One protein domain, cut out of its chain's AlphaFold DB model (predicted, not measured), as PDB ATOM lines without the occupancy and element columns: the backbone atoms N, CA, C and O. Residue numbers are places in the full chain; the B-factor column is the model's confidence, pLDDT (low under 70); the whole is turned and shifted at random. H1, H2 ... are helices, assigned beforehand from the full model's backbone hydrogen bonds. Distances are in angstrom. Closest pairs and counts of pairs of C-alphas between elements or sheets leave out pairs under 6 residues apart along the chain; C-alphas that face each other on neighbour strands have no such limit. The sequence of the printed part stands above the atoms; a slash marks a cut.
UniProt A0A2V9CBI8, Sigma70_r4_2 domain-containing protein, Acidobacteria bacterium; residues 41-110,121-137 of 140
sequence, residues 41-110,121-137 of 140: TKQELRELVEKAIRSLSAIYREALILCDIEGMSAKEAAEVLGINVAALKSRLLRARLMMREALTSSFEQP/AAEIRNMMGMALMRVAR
ATOM      1  N   THR A  41     268.158 258.094 175.937       73.19
ATOM      2  CA  THR A  41     269.180 258.151 174.883       73.19
ATOM      3  C   THR A  41     270.558 258.538 175.428       73.19
ATOM      4  O   THR A  41     271.571 257.930 175.079       73.19
ATOM      5  N   LYS A  42     270.622 259.537 176.317       73.75
ATOM      6  CA  LYS A  42     271.878 259.958 176.957       73.75
ATOM      7  C   LYS A  42     272.463 258.870 177.848       73.75
ATOM      8  O   LYS A  42     273.685 258.707 177.872       73.75
ATOM      9  N   GLN A  43     271.622 258.151 178.591       76.94
ATOM     10  CA  GLN A  43     272.060 257.033 179.421       76.94
ATOM     11  C   GLN A  43     272.597 255.885 178.560       76.94
ATOM     12  O   GLN A  43     273.689 255.387 178.821       76.94
ATOM     13  N   GLU A  44     271.879 255.519 177.507       78.69
ATOM     14  CA  GLU A  44     272.259 254.432 176.611       78.69
ATOM     15  C   GLU A  44     273.581 254.729 175.891       78.69
ATOM     16  O   GLU A  44     274.510 253.917 175.906       78.69
ATOM     17  N   LEU A  45     273.728 255.934 175.333       78.00
ATOM     18  CA  LEU A  45     274.984 256.362 174.719       78.00
ATOM     19  C   LEU A  45     276.136 256.366 175.730       78.00
ATOM     20  O   LEU A  45     277.251 255.946 175.415       78.00
ATOM     21  N   ARG A  46     275.879 256.821 176.956       80.62
ATOM     22  CA  ARG A  46     276.867 256.787 178.035       80.62
ATOM     23  C   ARG A  46     277.313 255.357 178.330       80.62
ATOM     24  O   ARG A  46     278.512 255.126 178.427       80.62
ATOM     25  N   GLU A  47     276.396 254.403 178.433       84.62
ATOM     26  CA  GLU A  47     276.726 252.994 178.670       84.62
ATOM     27  C   GLU A  47     277.576 252.398 177.537       84.62
ATOM     28  O   GLU A  47     278.542 251.675 177.808       84.62
ATOM     29  N   LEU A  48     277.282 252.752 176.280       85.12
ATOM     30  CA  LEU A  48     278.093 252.357 175.124       85.12
ATOM     31  C   LEU A  48     279.514 252.913 175.202       85.12
ATOM     32  O   LEU A  48     280.476 252.167 175.018       85.12
ATOM     33  N   VAL A  49     279.654 254.202 175.516       85.25
ATOM     34  CA  VAL A  49     280.961 254.845 175.687       85.25
ATOM     35  C   VAL A  49     281.722 254.188 176.838       85.25
ATOM     36  O   VAL A  49     282.853 253.754 176.652       85.25
ATOM     37  N   GLU A  50     281.105 254.012 178.008       87.44
ATOM     38  CA  GLU A  50     281.755 253.344 179.140       87.44
ATOM     39  C   GLU A  50     282.225 251.924 178.775       87.44
ATOM     40  O   GLU A  50     283.327 251.513 179.150       87.44
ATOM     41  N   LYS A  51     281.421 251.168 178.016       88.31
ATOM     42  CA  LYS A  51     281.792 249.834 177.526       88.31
ATOM     43  C   LYS A  51     282.973 249.893 176.552       88.31
ATOM     44  O   LYS A  51     283.878 249.072 176.681       88.31
ATOM     45  N   ALA A  52     282.988 250.862 175.639       88.94
ATOM     46  CA  ALA A  52     284.064 251.044 174.668       88.94
ATOM     47  C   ALA A  52     285.402 251.391 175.342       88.94
ATOM     48  O   ALA A  52     286.428 250.808 175.012       88.94
ATOM     49  N   ILE A  53     285.423 252.254 176.361       89.31
ATOM     50  CA  ILE A  53     286.676 252.499 177.094       89.31
ATOM     51  C   ILE A  53     287.106 251.278 177.916       89.31
ATOM     52  O   ILE A  53     288.305 250.997 178.024       89.31
ATOM     53  N   ARG A  54     286.160 250.531 178.502       90.19
ATOM     54  CA  ARG A  54     286.485 249.296 179.233       90.19
ATOM     55  C   ARG A  54     287.057 248.200 178.330       90.19
ATOM     56  O   ARG A  54     287.782 247.352 178.843       90.19
ATOM     57  N   SER A  55     286.779 248.211 177.025       90.88
ATOM     58  CA  SER A  55     287.387 247.263 176.083       90.88
ATOM     59  C   SER A  55     288.792 247.672 175.624       90.88
ATOM     60  O   SER A  55     289.546 246.817 175.164       90.88
ATOM     61  N   LEU A  56     289.188 248.941 175.786       92.94
ATOM     62  CA  LEU A  56     290.565 249.369 175.526       92.94
ATOM     63  C   LEU A  56     291.531 248.710 176.515       92.94
ATOM     64  O   LEU A  56     291.252 248.642 177.717       92.94
ATOM     65  N   SER A  57     292.705 248.302 176.028       96.06
ATOM     66  CA  SER A  57     293.806 247.888 176.900       96.06
ATOM     67  C   SER A  57     294.284 249.058 177.770       96.06
ATOM     68  O   SER A  57     294.137 250.226 177.395       96.06
ATOM     69  N   ALA A  58     294.872 248.744 178.931       94.12
ATOM     70  CA  ALA A  58     295.269 249.737 179.937       94.12
ATOM     71  C   ALA A  58     296.108 250.881 179.341       94.12
ATOM     72  O   ALA A  58     295.767 252.047 179.515       94.12
ATOM     73  N   ILE A  59     297.097 250.553 178.503       95.44
ATOM     74  CA  ILE A  59     298.001 251.537 177.882       95.44
ATOM     75  C   ILE A  59     297.296 252.582 177.002       95.44
ATOM     76  O   ILE A  59     297.791 253.699 176.859       95.44
ATOM     77  N   TYR A  60     296.177 252.223 176.368       95.88
ATOM     78  CA  TYR A  60     295.405 253.125 175.509       95.88
ATOM     79  C   TYR A  60     294.365 253.883 176.321       95.88
ATOM     80  O   TYR A  60     294.157 255.074 176.096       95.88
ATOM     81  N   ARG A  61     293.753 253.194 177.288       95.25
ATOM     82  CA  ARG A  61     292.804 253.773 178.231       95.25
ATOM     83  C   ARG A  61     293.444 254.892 179.046       95.25
ATOM     84  O   ARG A  61     292.876 255.971 179.102       95.25
ATOM     85  N   GLU A  62     294.609 254.658 179.639       95.00
ATOM     86  CA  GLU A  62     295.315 255.644 180.466       95.00
ATOM     87  C   GLU A  62     295.665 256.903 179.672       95.00
ATOM     88  O   GLU A  62     295.357 258.009 180.104       95.00
ATOM     89  N   ALA A  63     296.223 256.743 178.466       95.06
ATOM     90  CA  ALA A  63     296.532 257.872 177.592       95.06
ATOM     91  C   ALA A  63     295.275 258.692 177.249       95.06
ATOM     92  O   ALA A  63     295.301 259.919 177.318       95.06
ATOM     93  N   LEU A  64     294.175 258.013 176.904       93.19
ATOM     94  CA  LEU A  64     292.895 258.653 176.602       93.19
ATOM     95  C   LEU A  64     292.327 259.385 177.826       93.19
ATOM     96  O   LEU A  64     291.855 260.505 177.684       93.19
ATOM     97  N   ILE A  65     292.394 258.779 179.014       92.19
ATOM     98  CA  ILE A  65     291.891 259.386 180.251       92.19
ATOM     99  C   ILE A  65     292.652 260.676 180.561       92.19
ATOM    100  O   ILE A  65     292.033 261.727 180.696       92.19
ATOM    101  N   LEU A  66     293.984 260.621 180.606       93.44
ATOM    102  CA  LEU A  66     294.789 261.782 180.990       93.44
ATOM    103  C   LEU A  66     294.591 262.963 180.028       93.44
ATOM    104  O   LEU A  66     294.438 264.097 180.469       93.44
ATOM    105  N   CYS A  67     294.546 262.721 178.715       92.19
ATOM    106  CA  CYS A  67     294.439 263.816 177.749       92.19
ATOM    107  C   CYS A  67     293.002 264.247 177.439       92.19
ATOM    108  O   CYS A  67     292.730 265.443 177.378       92.19
ATOM    109  N   ASP A  68     292.087 263.304 177.198       87.62
ATOM    110  CA  ASP A  68     290.746 263.633 176.697       87.62
ATOM    111  C   ASP A  68     289.734 263.867 177.843       87.62
ATOM    112  O   ASP A  68     288.671 264.430 177.588       87.62
ATOM    113  N   ILE A  69     290.046 263.472 179.090       83.81
ATOM    114  CA  ILE A  69     289.154 263.635 180.259       83.81
ATOM    115  C   ILE A  69     289.742 264.590 181.284       83.81
ATOM    116  O   ILE A  69     289.101 265.579 181.625       83.81
ATOM    117  N   GLU A  70     290.951 264.300 181.764       88.56
ATOM    118  CA  GLU A  70     291.628 265.142 182.759       88.56
ATOM    119  C   GLU A  70     292.172 266.432 182.124       88.56
ATOM    120  O   GLU A  70     292.587 267.353 182.821       88.56
ATOM    121  N   GLY A  71     292.164 266.519 180.788       90.44
ATOM    122  CA  GLY A  71     292.590 267.704 180.048       90.44
ATOM    123  C   GLY A  71     294.094 267.967 180.116       90.44
ATOM    124  O   GLY A  71     294.525 269.072 179.786       90.44
ATOM    125  N   MET A  72     294.898 266.979 180.524       93.75
ATOM    126  CA  MET A  72     296.350 267.118 180.590       93.75
ATOM    127  C   MET A  72     296.932 267.322 179.196       93.75
ATOM    128  O   MET A  72     296.527 266.684 178.214       93.75
ATOM    129  N   SER A  73     297.956 268.166 179.108       95.56
ATOM    130  CA  SER A  73     298.694 268.311 177.862       95.56
ATOM    131  C   SER A  73     299.402 267.005 177.496       95.56
ATOM    132  O   SER A  73     299.763 266.185 178.342       95.56
ATOM    133  N   ALA A  74     299.684 266.825 176.204       92.31
ATOM    134  CA  ALA A  74     300.426 265.659 175.731       92.31
ATOM    135  C   ALA A  74     301.841 265.555 176.336       92.31
ATOM    136  O   ALA A  74     302.436 264.483 176.308       92.31
ATOM    137  N   LYS A  75     302.402 266.660 176.840       96.50
ATOM    138  CA  LYS A  75     303.704 266.651 177.509       96.50
ATOM    139  C   LYS A  75     303.570 266.126 178.940       96.50
ATOM    140  O   LYS A  75     304.234 265.155 179.276       96.50
ATOM    141  N   GLU A  76     302.653 266.693 179.721       96.31
ATOM    142  CA  GLU A  76     302.410 266.284 181.113       96.31
ATOM    143  C   GLU A  76     301.948 264.824 181.193       96.31
ATOM    144  O   GLU A  76     302.462 264.047 181.991       96.31
ATOM    145  N   ALA A  77     301.029 264.406 180.318       96.69
ATOM    146  CA  ALA A  77     300.563 263.021 180.289       96.69
ATOM    147  C   ALA A  77     301.672 262.032 179.884       96.69
ATOM    148  O   ALA A  77     301.700 260.900 180.364       96.69
ATOM    149  N   ALA A  78     302.602 262.439 179.012       97.31
ATOM    150  CA  ALA A  78     303.743 261.606 178.639       97.31
ATOM    151  C   ALA A  78     304.716 261.433 179.817       97.31
ATOM    152  O   ALA A  78     305.185 260.321 180.055       97.31
ATOM    153  N   GLU A  79     304.949 262.505 180.580       97.62
ATOM    154  CA  GLU A  79     305.749 262.485 181.809       97.62
ATOM    155  C   GLU A  79     305.119 261.576 182.877       97.62
ATOM    156  O   GLU A  79     305.806 260.700 183.400       97.62
ATOM    157  N   VAL A  80     303.808 261.692 183.127       97.25
ATOM    158  CA  VAL A  80     303.072 260.827 184.076       97.25
ATOM    159  C   VAL A  80     303.166 259.348 183.699       97.25
ATOM    160  O   VAL A  80     303.337 258.496 184.567       97.25
ATOM    161  N   LEU A  81     303.076 259.028 182.406       96.12
ATOM    162  CA  LEU A  81     303.137 257.648 181.916       96.12
ATOM    163  C   LEU A  81     304.569 257.127 181.707       96.12
ATOM    164  O   LEU A  81     304.734 255.976 181.300       96.12
ATOM    165  N   GLY A  82     305.599 257.952 181.932       97.19
ATOM    166  CA  GLY A  82     306.999 257.572 181.730       97.19
ATOM    167  C   GLY A  82     307.348 257.233 180.275       97.19
ATOM    168  O   GLY A  82     308.198 256.380 180.021       97.19
ATOM    169  N   ILE A  83     306.682 257.862 179.302       97.88
ATOM    170  CA  ILE A  83     306.906 257.642 177.864       97.88
ATOM    171  C   ILE A  83     307.249 258.950 177.154       97.88
ATOM    172  O   ILE A  83     307.030 260.040 177.665       97.88
ATOM    173  N   ASN A  84     307.755 258.865 175.924       98.19
ATOM    174  CA  ASN A  84     307.936 260.063 175.108       98.19
ATOM    175  C   ASN A  84     306.610 260.532 174.470       98.19
ATOM    176  O   ASN A  84     305.673 259.756 174.254       98.19
ATOM    177  N   VAL A  85     306.558 261.815 174.100       97.81
ATOM    178  CA  VAL A  85     305.363 262.454 173.516       97.81
ATOM    179  C   VAL A  85     304.932 261.799 172.197       97.81
ATOM    180  O   VAL A  85     303.737 261.724 171.909       97.81
ATOM    181  N   ALA A  86     305.869 261.300 171.383       97.75
ATOM    182  CA  ALA A  86     305.533 260.625 170.128       97.75
ATOM    183  C   ALA A  86     304.780 259.306 170.385       97.75
ATOM    184  O   ALA A  86     303.742 259.058 169.768       97.75
ATOM    185  N   ALA A  87     305.237 258.514 171.358       97.38
ATOM    186  CA  ALA A  87     304.579 257.290 171.795       97.38
ATOM    187  C   ALA A  87     303.186 257.573 172.372       97.38
ATOM    188  O   ALA A  87     302.239 256.858 172.037       97.38
ATOM    189  N   LEU A  88     303.029 258.642 173.167       97.88
ATOM    190  CA  LEU A  88     301.717 259.070 173.664       97.88
ATOM    191  C   LEU A  88     300.764 259.409 172.511       97.88
ATOM    192  O   LEU A  88     299.645 258.902 172.465       97.88
ATOM    193  N   LYS A  89     301.214 260.214 171.539       94.75
ATOM    194  CA  LYS A  89     300.411 260.572 170.357       94.75
ATOM    195  C   LYS A  89     299.980 259.334 169.568       94.75
ATOM    196  O   LYS A  89     298.819 259.245 169.166       94.75
ATOM    197  N   SER A  90     300.870 258.353 169.389       97.81
ATOM    198  CA  SER A  90     300.517 257.076 168.756       97.81
ATOM    199  C   SER A  90     299.489 256.281 169.568       97.81
ATOM    200  O   SER A  90     298.567 255.715 168.982       97.81
ATOM    201  N   ARG A  91     299.614 256.245 170.903       97.12
ATOM    202  CA  ARG A  91     298.637 255.586 171.787       97.12
ATOM    203  C   ARG A  91     297.267 256.255 171.706       97.12
ATOM    204  O   ARG A  91     296.282 255.547 171.540       97.12
ATOM    205  N   LEU A  92     297.206 257.587 171.736       94.62
ATOM    206  CA  LEU A  92     295.960 258.350 171.605       94.62
ATOM    207  C   LEU A  92     295.268 258.111 170.266       94.62
ATOM    208  O   LEU A  92     294.061 257.884 170.227       94.62
ATOM    209  N   LEU A  93     296.026 258.127 169.165       93.62
ATOM    210  CA  LEU A  93     295.470 257.835 167.847       93.62
ATOM    211  C   LEU A  93     294.825 256.444 167.823       93.62
ATOM    212  O   LEU A  93     293.668 256.318 167.431       93.62
ATOM    213  N   ARG A  94     295.541 255.415 168.293       96.06
ATOM    214  CA  ARG A  94     295.013 254.043 168.350       96.06
ATOM    215  C   ARG A  94     293.796 253.938 169.266       96.06
ATOM    216  O   ARG A  94     292.798 253.360 168.852       96.06
ATOM    217  N   ALA A  95     293.842 254.551 170.448       93.50
ATOM    218  CA  ALA A  95     292.716 254.582 171.379       93.50
ATOM    219  C   ALA A  95     291.453 255.151 170.712       93.50
ATOM    220  O   ALA A  95     290.391 254.538 170.774       93.50
ATOM    221  N   ARG A  96     291.573 256.280 170.001       92.12
ATOM    222  CA  ARG A  96     290.447 256.916 169.298       92.12
ATOM    223  C   ARG A  96     289.930 256.090 168.119       92.12
ATOM    224  O   ARG A  96     288.726 256.079 167.881       92.12
ATOM    225  N   LEU A  97     290.807 255.390 167.395       90.44
ATOM    226  CA  LEU A  97     290.397 254.472 166.326       90.44
ATOM    227  C   LEU A  97     289.577 253.301 166.881       90.44
ATOM    228  O   LEU A  97     288.493 253.036 166.373       90.44
ATOM    229  N   MET A  98     290.054 252.670 167.958       90.19
ATOM    230  CA  MET A  98     289.354 251.569 168.631       90.19
ATOM    231  C   MET A  98     288.015 252.025 169.224       90.19
ATOM    232  O   MET A  98     287.012 251.329 169.110       90.19
ATOM    233  N   MET A  99     287.979 253.224 169.813       89.06
ATOM    234  CA  MET A  99     286.747 253.854 170.293       89.06
ATOM    235  C   MET A  99     285.736 254.053 169.168       89.06
ATOM    236  O   MET A  99     284.567 253.710 169.321       89.06
ATOM    237  N   ARG A 100     286.185 254.596 168.031       86.56
ATOM    238  CA  ARG A 100     285.326 254.803 166.864       86.56
ATOM    239  C   ARG A 100     284.753 253.479 166.372       86.56
ATOM    240  O   ARG A 100     283.548 253.397 166.193       86.56
ATOM    241  N   GLU A 101     285.589 252.462 166.201       86.44
ATOM    242  CA  GLU A 101     285.162 251.133 165.755       86.44
ATOM    243  C   GLU A 101     284.124 250.517 166.705       86.44
ATOM    244  O   GLU A 101     283.034 250.150 166.272       86.44
ATOM    245  N   ALA A 102     284.401 250.513 168.013       85.88
ATOM    246  CA  ALA A 102     283.489 249.972 169.021       85.88
ATOM    247  C   ALA A 102     282.125 250.684 169.041       85.88
ATOM    248  O   ALA A 102     281.082 250.049 169.232       85.88
ATOM    249  N   LEU A 103     282.121 252.005 168.848       84.19
ATOM    250  CA  LEU A 103     280.894 252.793 168.804       84.19
ATOM    251  C   LEU A 103     280.138 252.577 167.489       84.19
ATOM    252  O   LEU A 103     278.939 252.320 167.540       84.19
ATOM    253  N   THR A 104     280.812 252.591 166.335       81.12
ATOM    254  CA  THR A 104     280.189 252.337 165.025       81.12
ATOM    255  C   THR A 104     279.480 250.982 164.995       81.12
ATOM    256  O   THR A 104     278.288 250.936 164.693       81.12
ATOM    257  N   SER A 105     280.132 249.901 165.441       77.12
ATOM    258  CA  SER A 105     279.500 248.571 165.507       77.12
ATOM    259  C   SER A 105     278.303 248.503 166.467       77.12
ATOM    260  O   SER A 105     277.437 247.638 166.334       77.12
ATOM    261  N   SER A 106     278.230 249.403 167.450       73.25
ATOM    262  CA  SER A 106     277.107 249.490 168.392       73.25
ATOM    263  C   SER A 106     275.915 250.287 167.842       73.25
ATOM    264  O   SER A 106     274.808 250.173 168.380       73.25
ATOM    265  N   PHE A 107     276.131 251.092 166.797       68.62
ATOM    266  CA  PHE A 107     275.090 251.848 166.091       68.62
ATOM    267  C   PHE A 107     274.555 251.122 164.851       68.62
ATOM    268  O   PHE A 107     273.434 251.398 164.437       68.62
ATOM    269  N   GLU A 108     275.314 250.183 164.282       61.59
ATOM    270  CA  GLU A 108     274.880 249.352 163.147       61.59
ATOM    271  C   GLU A 108     273.903 248.231 163.543       61.59
ATOM    272  O   GLU A 108     273.226 247.663 162.688       61.59
ATOM    273  N   GLN A 109     273.782 247.917 164.837       56.50
ATOM    274  CA  GLN A 109     272.796 246.948 165.315       56.50
ATOM    275  C   GLN A 109     271.379 247.542 165.224       56.50
ATOM    276  O   GLN A 109     271.146 248.619 165.781       56.50
ATOM    277  N   PRO A 110     270.421 246.862 164.562       46.06
ATOM    278  CA  PRO A 110     269.059 247.364 164.421       46.06
ATOM    279  C   PRO A 110     268.408 247.465 165.800       46.06
ATOM    280  O   PRO A 110     268.078 246.458 166.427       46.06
ATOM    281  N   ALA A 121     280.850 266.073 167.298       41.16
ATOM    282  CA  ALA A 121     282.101 265.607 167.903       41.16
ATOM    283  C   ALA A 121     282.410 266.262 169.270       41.16
ATOM    284  O   ALA A 121     283.200 265.726 170.048       41.16
ATOM    285  N   ALA A 122     281.796 267.412 169.572       40.12
ATOM    286  CA  ALA A 122     281.891 268.094 170.861       40.12
ATOM    287  C   ALA A 122     281.054 267.409 171.959       40.12
ATOM    288  O   ALA A 122     281.516 267.303 173.093       40.12
ATOM    289  N   GLU A 123     279.870 266.884 171.628       49.28
ATOM    290  CA  GLU A 123     279.033 266.140 172.576       49.28
ATOM    291  C   GLU A 123     279.653 264.790 172.927       49.28
ATOM    292  O   GLU A 123     279.703 264.439 174.102       49.28
ATOM    293  N   ILE A 124     280.231 264.083 171.947       51.84
ATOM    294  CA  ILE A 124     280.981 262.838 172.192       51.84
ATOM    295  C   ILE A 124     282.164 263.095 173.131       51.84
ATOM    296  O   ILE A 124     282.380 262.330 174.069       51.84
ATOM    297  N   ARG A 125     282.896 264.198 172.926       54.59
ATOM    298  CA  ARG A 125     284.020 264.607 173.783       54.59
ATOM    299  C   ARG A 125     283.566 264.915 175.214       54.59
ATOM    300  O   ARG A 125     284.115 264.356 176.158       54.59
ATOM    301  N   ASN A 126     282.526 265.735 175.378       50.47
ATOM    302  CA  ASN A 126     281.983 266.084 176.696       50.47
ATOM    303  C   ASN A 126     281.365 264.869 177.412       50.47
ATOM    304  O   ASN A 126     281.478 264.728 178.630       50.47
ATOM    305  N   MET A 127     280.738 263.954 176.667       55.84
ATOM    306  CA  MET A 127     280.140 262.740 177.223       55.84
ATOM    307  C   MET A 127     281.166 261.662 177.561       55.84
ATOM    308  O   MET A 127     280.985 260.989 178.576       55.84
ATOM    309  N   MET A 128     282.248 261.523 176.784       57.31
ATOM    310  CA  MET A 128     283.404 260.702 177.162       57.31
ATOM    311  C   MET A 128     283.934 261.119 178.536       57.31
ATOM    312  O   MET A 128     284.143 260.250 179.380       57.31
ATOM    313  N   GLY A 129     284.021 262.426 178.809       55.19
ATOM    314  CA  GLY A 129     284.396 262.933 180.131       55.19
ATOM    315  C   GLY A 129     283.455 262.477 181.261       55.19
ATOM    316  O   GLY A 129     283.905 261.957 182.282       55.19
ATOM    317  N   MET A 130     282.133 262.589 181.077       51.09
ATOM    318  CA  MET A 130     281.150 262.238 182.123       51.09
ATOM    319  C   MET A 130     280.946 260.729 182.338       51.09
ATOM    320  O   MET A 130     280.698 260.283 183.463       51.09
ATOM    321  N   ALA A 131     280.999 259.937 181.267       51.75
ATOM    322  CA  ALA A 131     280.887 258.481 181.307       51.75
ATOM    323  C   ALA A 131     282.013 257.865 182.157       51.75
ATOM    324  O   ALA A 131     281.800 256.983 182.988       51.75
ATOM    325  N   LEU A 132     283.223 258.399 182.023       52.56
ATOM    326  CA  LEU A 132     284.431 257.793 182.572       52.56
ATOM    327  C   LEU A 132     284.782 258.218 183.995       52.56
ATOM    328  O   LEU A 132     285.316 257.401 184.745       52.56
ATOM    329  N   MET A 133     284.344 259.404 184.421       53.75
ATOM    330  CA  MET A 133     284.370 259.857 185.824       53.75
ATOM    331  C   MET A 133     283.660 258.902 186.809       53.75
ATOM    332  O   MET A 133     283.893 258.962 188.021       53.75
ATOM    333  N   ARG A 134     282.758 258.034 186.321       50.75
ATOM    334  CA  ARG A 134     282.112 256.981 187.126       50.75
ATOM    335  C   ARG A 134     282.845 255.639 187.065       50.75
ATOM    336  O   ARG A 134     282.845 254.924 188.062       50.75
ATOM    337  N   VAL A 135     283.518 255.321 185.956       49.28
ATOM    338  CA  VAL A 135     284.360 254.113 185.841       49.28
ATOM    339  C   VAL A 135     285.607 254.230 186.723       49.28
ATOM    340  O   VAL A 135     285.950 253.269 187.404       49.28
ATOM    341  N   ALA A 136     286.226 255.414 186.789       49.84
ATOM    342  CA  ALA A 136     287.383 255.676 187.652       49.84
ATOM    343  C   ALA A 136     287.068 255.537 189.156       49.84
ATOM    344  O   ALA A 136     287.928 255.142 189.933       49.84
ATOM    345  N   ARG A 137     285.815 255.783 189.568       52.34
ATOM    346  CA  ARG A 137     285.359 255.651 190.965       52.34
ATOM    347  C   ARG A 137     284.990 254.227 191.394       52.34
ATOM    348  O   ARG A 137     284.765 254.007 192.576       52.34
TER     349      ARG A 137
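What this domain is: This is residues 41 to 110 and 121 to 137 of the 140 residues of the protein "Sigma70_r4_2 domain-containing protein" of Acidobacteria bacterium (UniProt A0A2V9CBI8). One long helix, H4, makes the long axis, and H3, H2 and H1 pack along one side of it, H3 at its start, H2 at right angles to it and H1 slanting away from its later part. H5 packs on H1 and H2 as a second layer, away from H4. The 87 printed residues hold five named helices, H1 to H5 in order, and no named strand: all helix. The whole is compact, with a radius of gyration of the C-alphas of 13.0 A, yet elongated, spanning 42 by 22 by 22 A.

Where its parts are: H1, residues 41 to 55, begins at C-alpha 41 (269.180, 258.151, 174.883) and is 21.2 A long. H2 is residues 58 to 69 and H3 residues 74 to 80. H4, residues 85 to 107, is 32.9 A long. H5, residues 121 to 137, is 25.3 A long and ends at C-alpha 137 (285.359, 255.651, 190.965).

How they stand to each other: H2 and H4 are the hubs, touching three helices each. They touch about perpendicular, at 90 degrees, closest at the C-alphas of Tyr 60 and Ala 95, 5.1 A. H3 touches H4 with C-alphas 78 and 85 closest, 5.4 A. H1 touches H4 with residues 48 to 53 alone, at a steep tilt of 49 degrees, closest at C-alphas 52 and 102, 5.8 A. H5 touches H2, closest at C-alphas 129 and 69, 4.8 A. H5 also touches H1, closest at C-alphas 131 and 46, 5.5 A. H4 and H5 are apart. Every O i to N i+4 pair is within hydrogen-bond range in H1, H3 and H4; H2 has 7 of 8, H5 10 of 13.

The domain as a whole: The farthest C-alphas, of Glu 79 and Pro 110, are 43.3 A apart. Residues 111 to 120 are not printed, and C-alphas 110 and 121 are 22.7 A apart across this cut. The links printed whole are tight. The pLDDT is under 70 at residues 107 to 110 and 121 to 137.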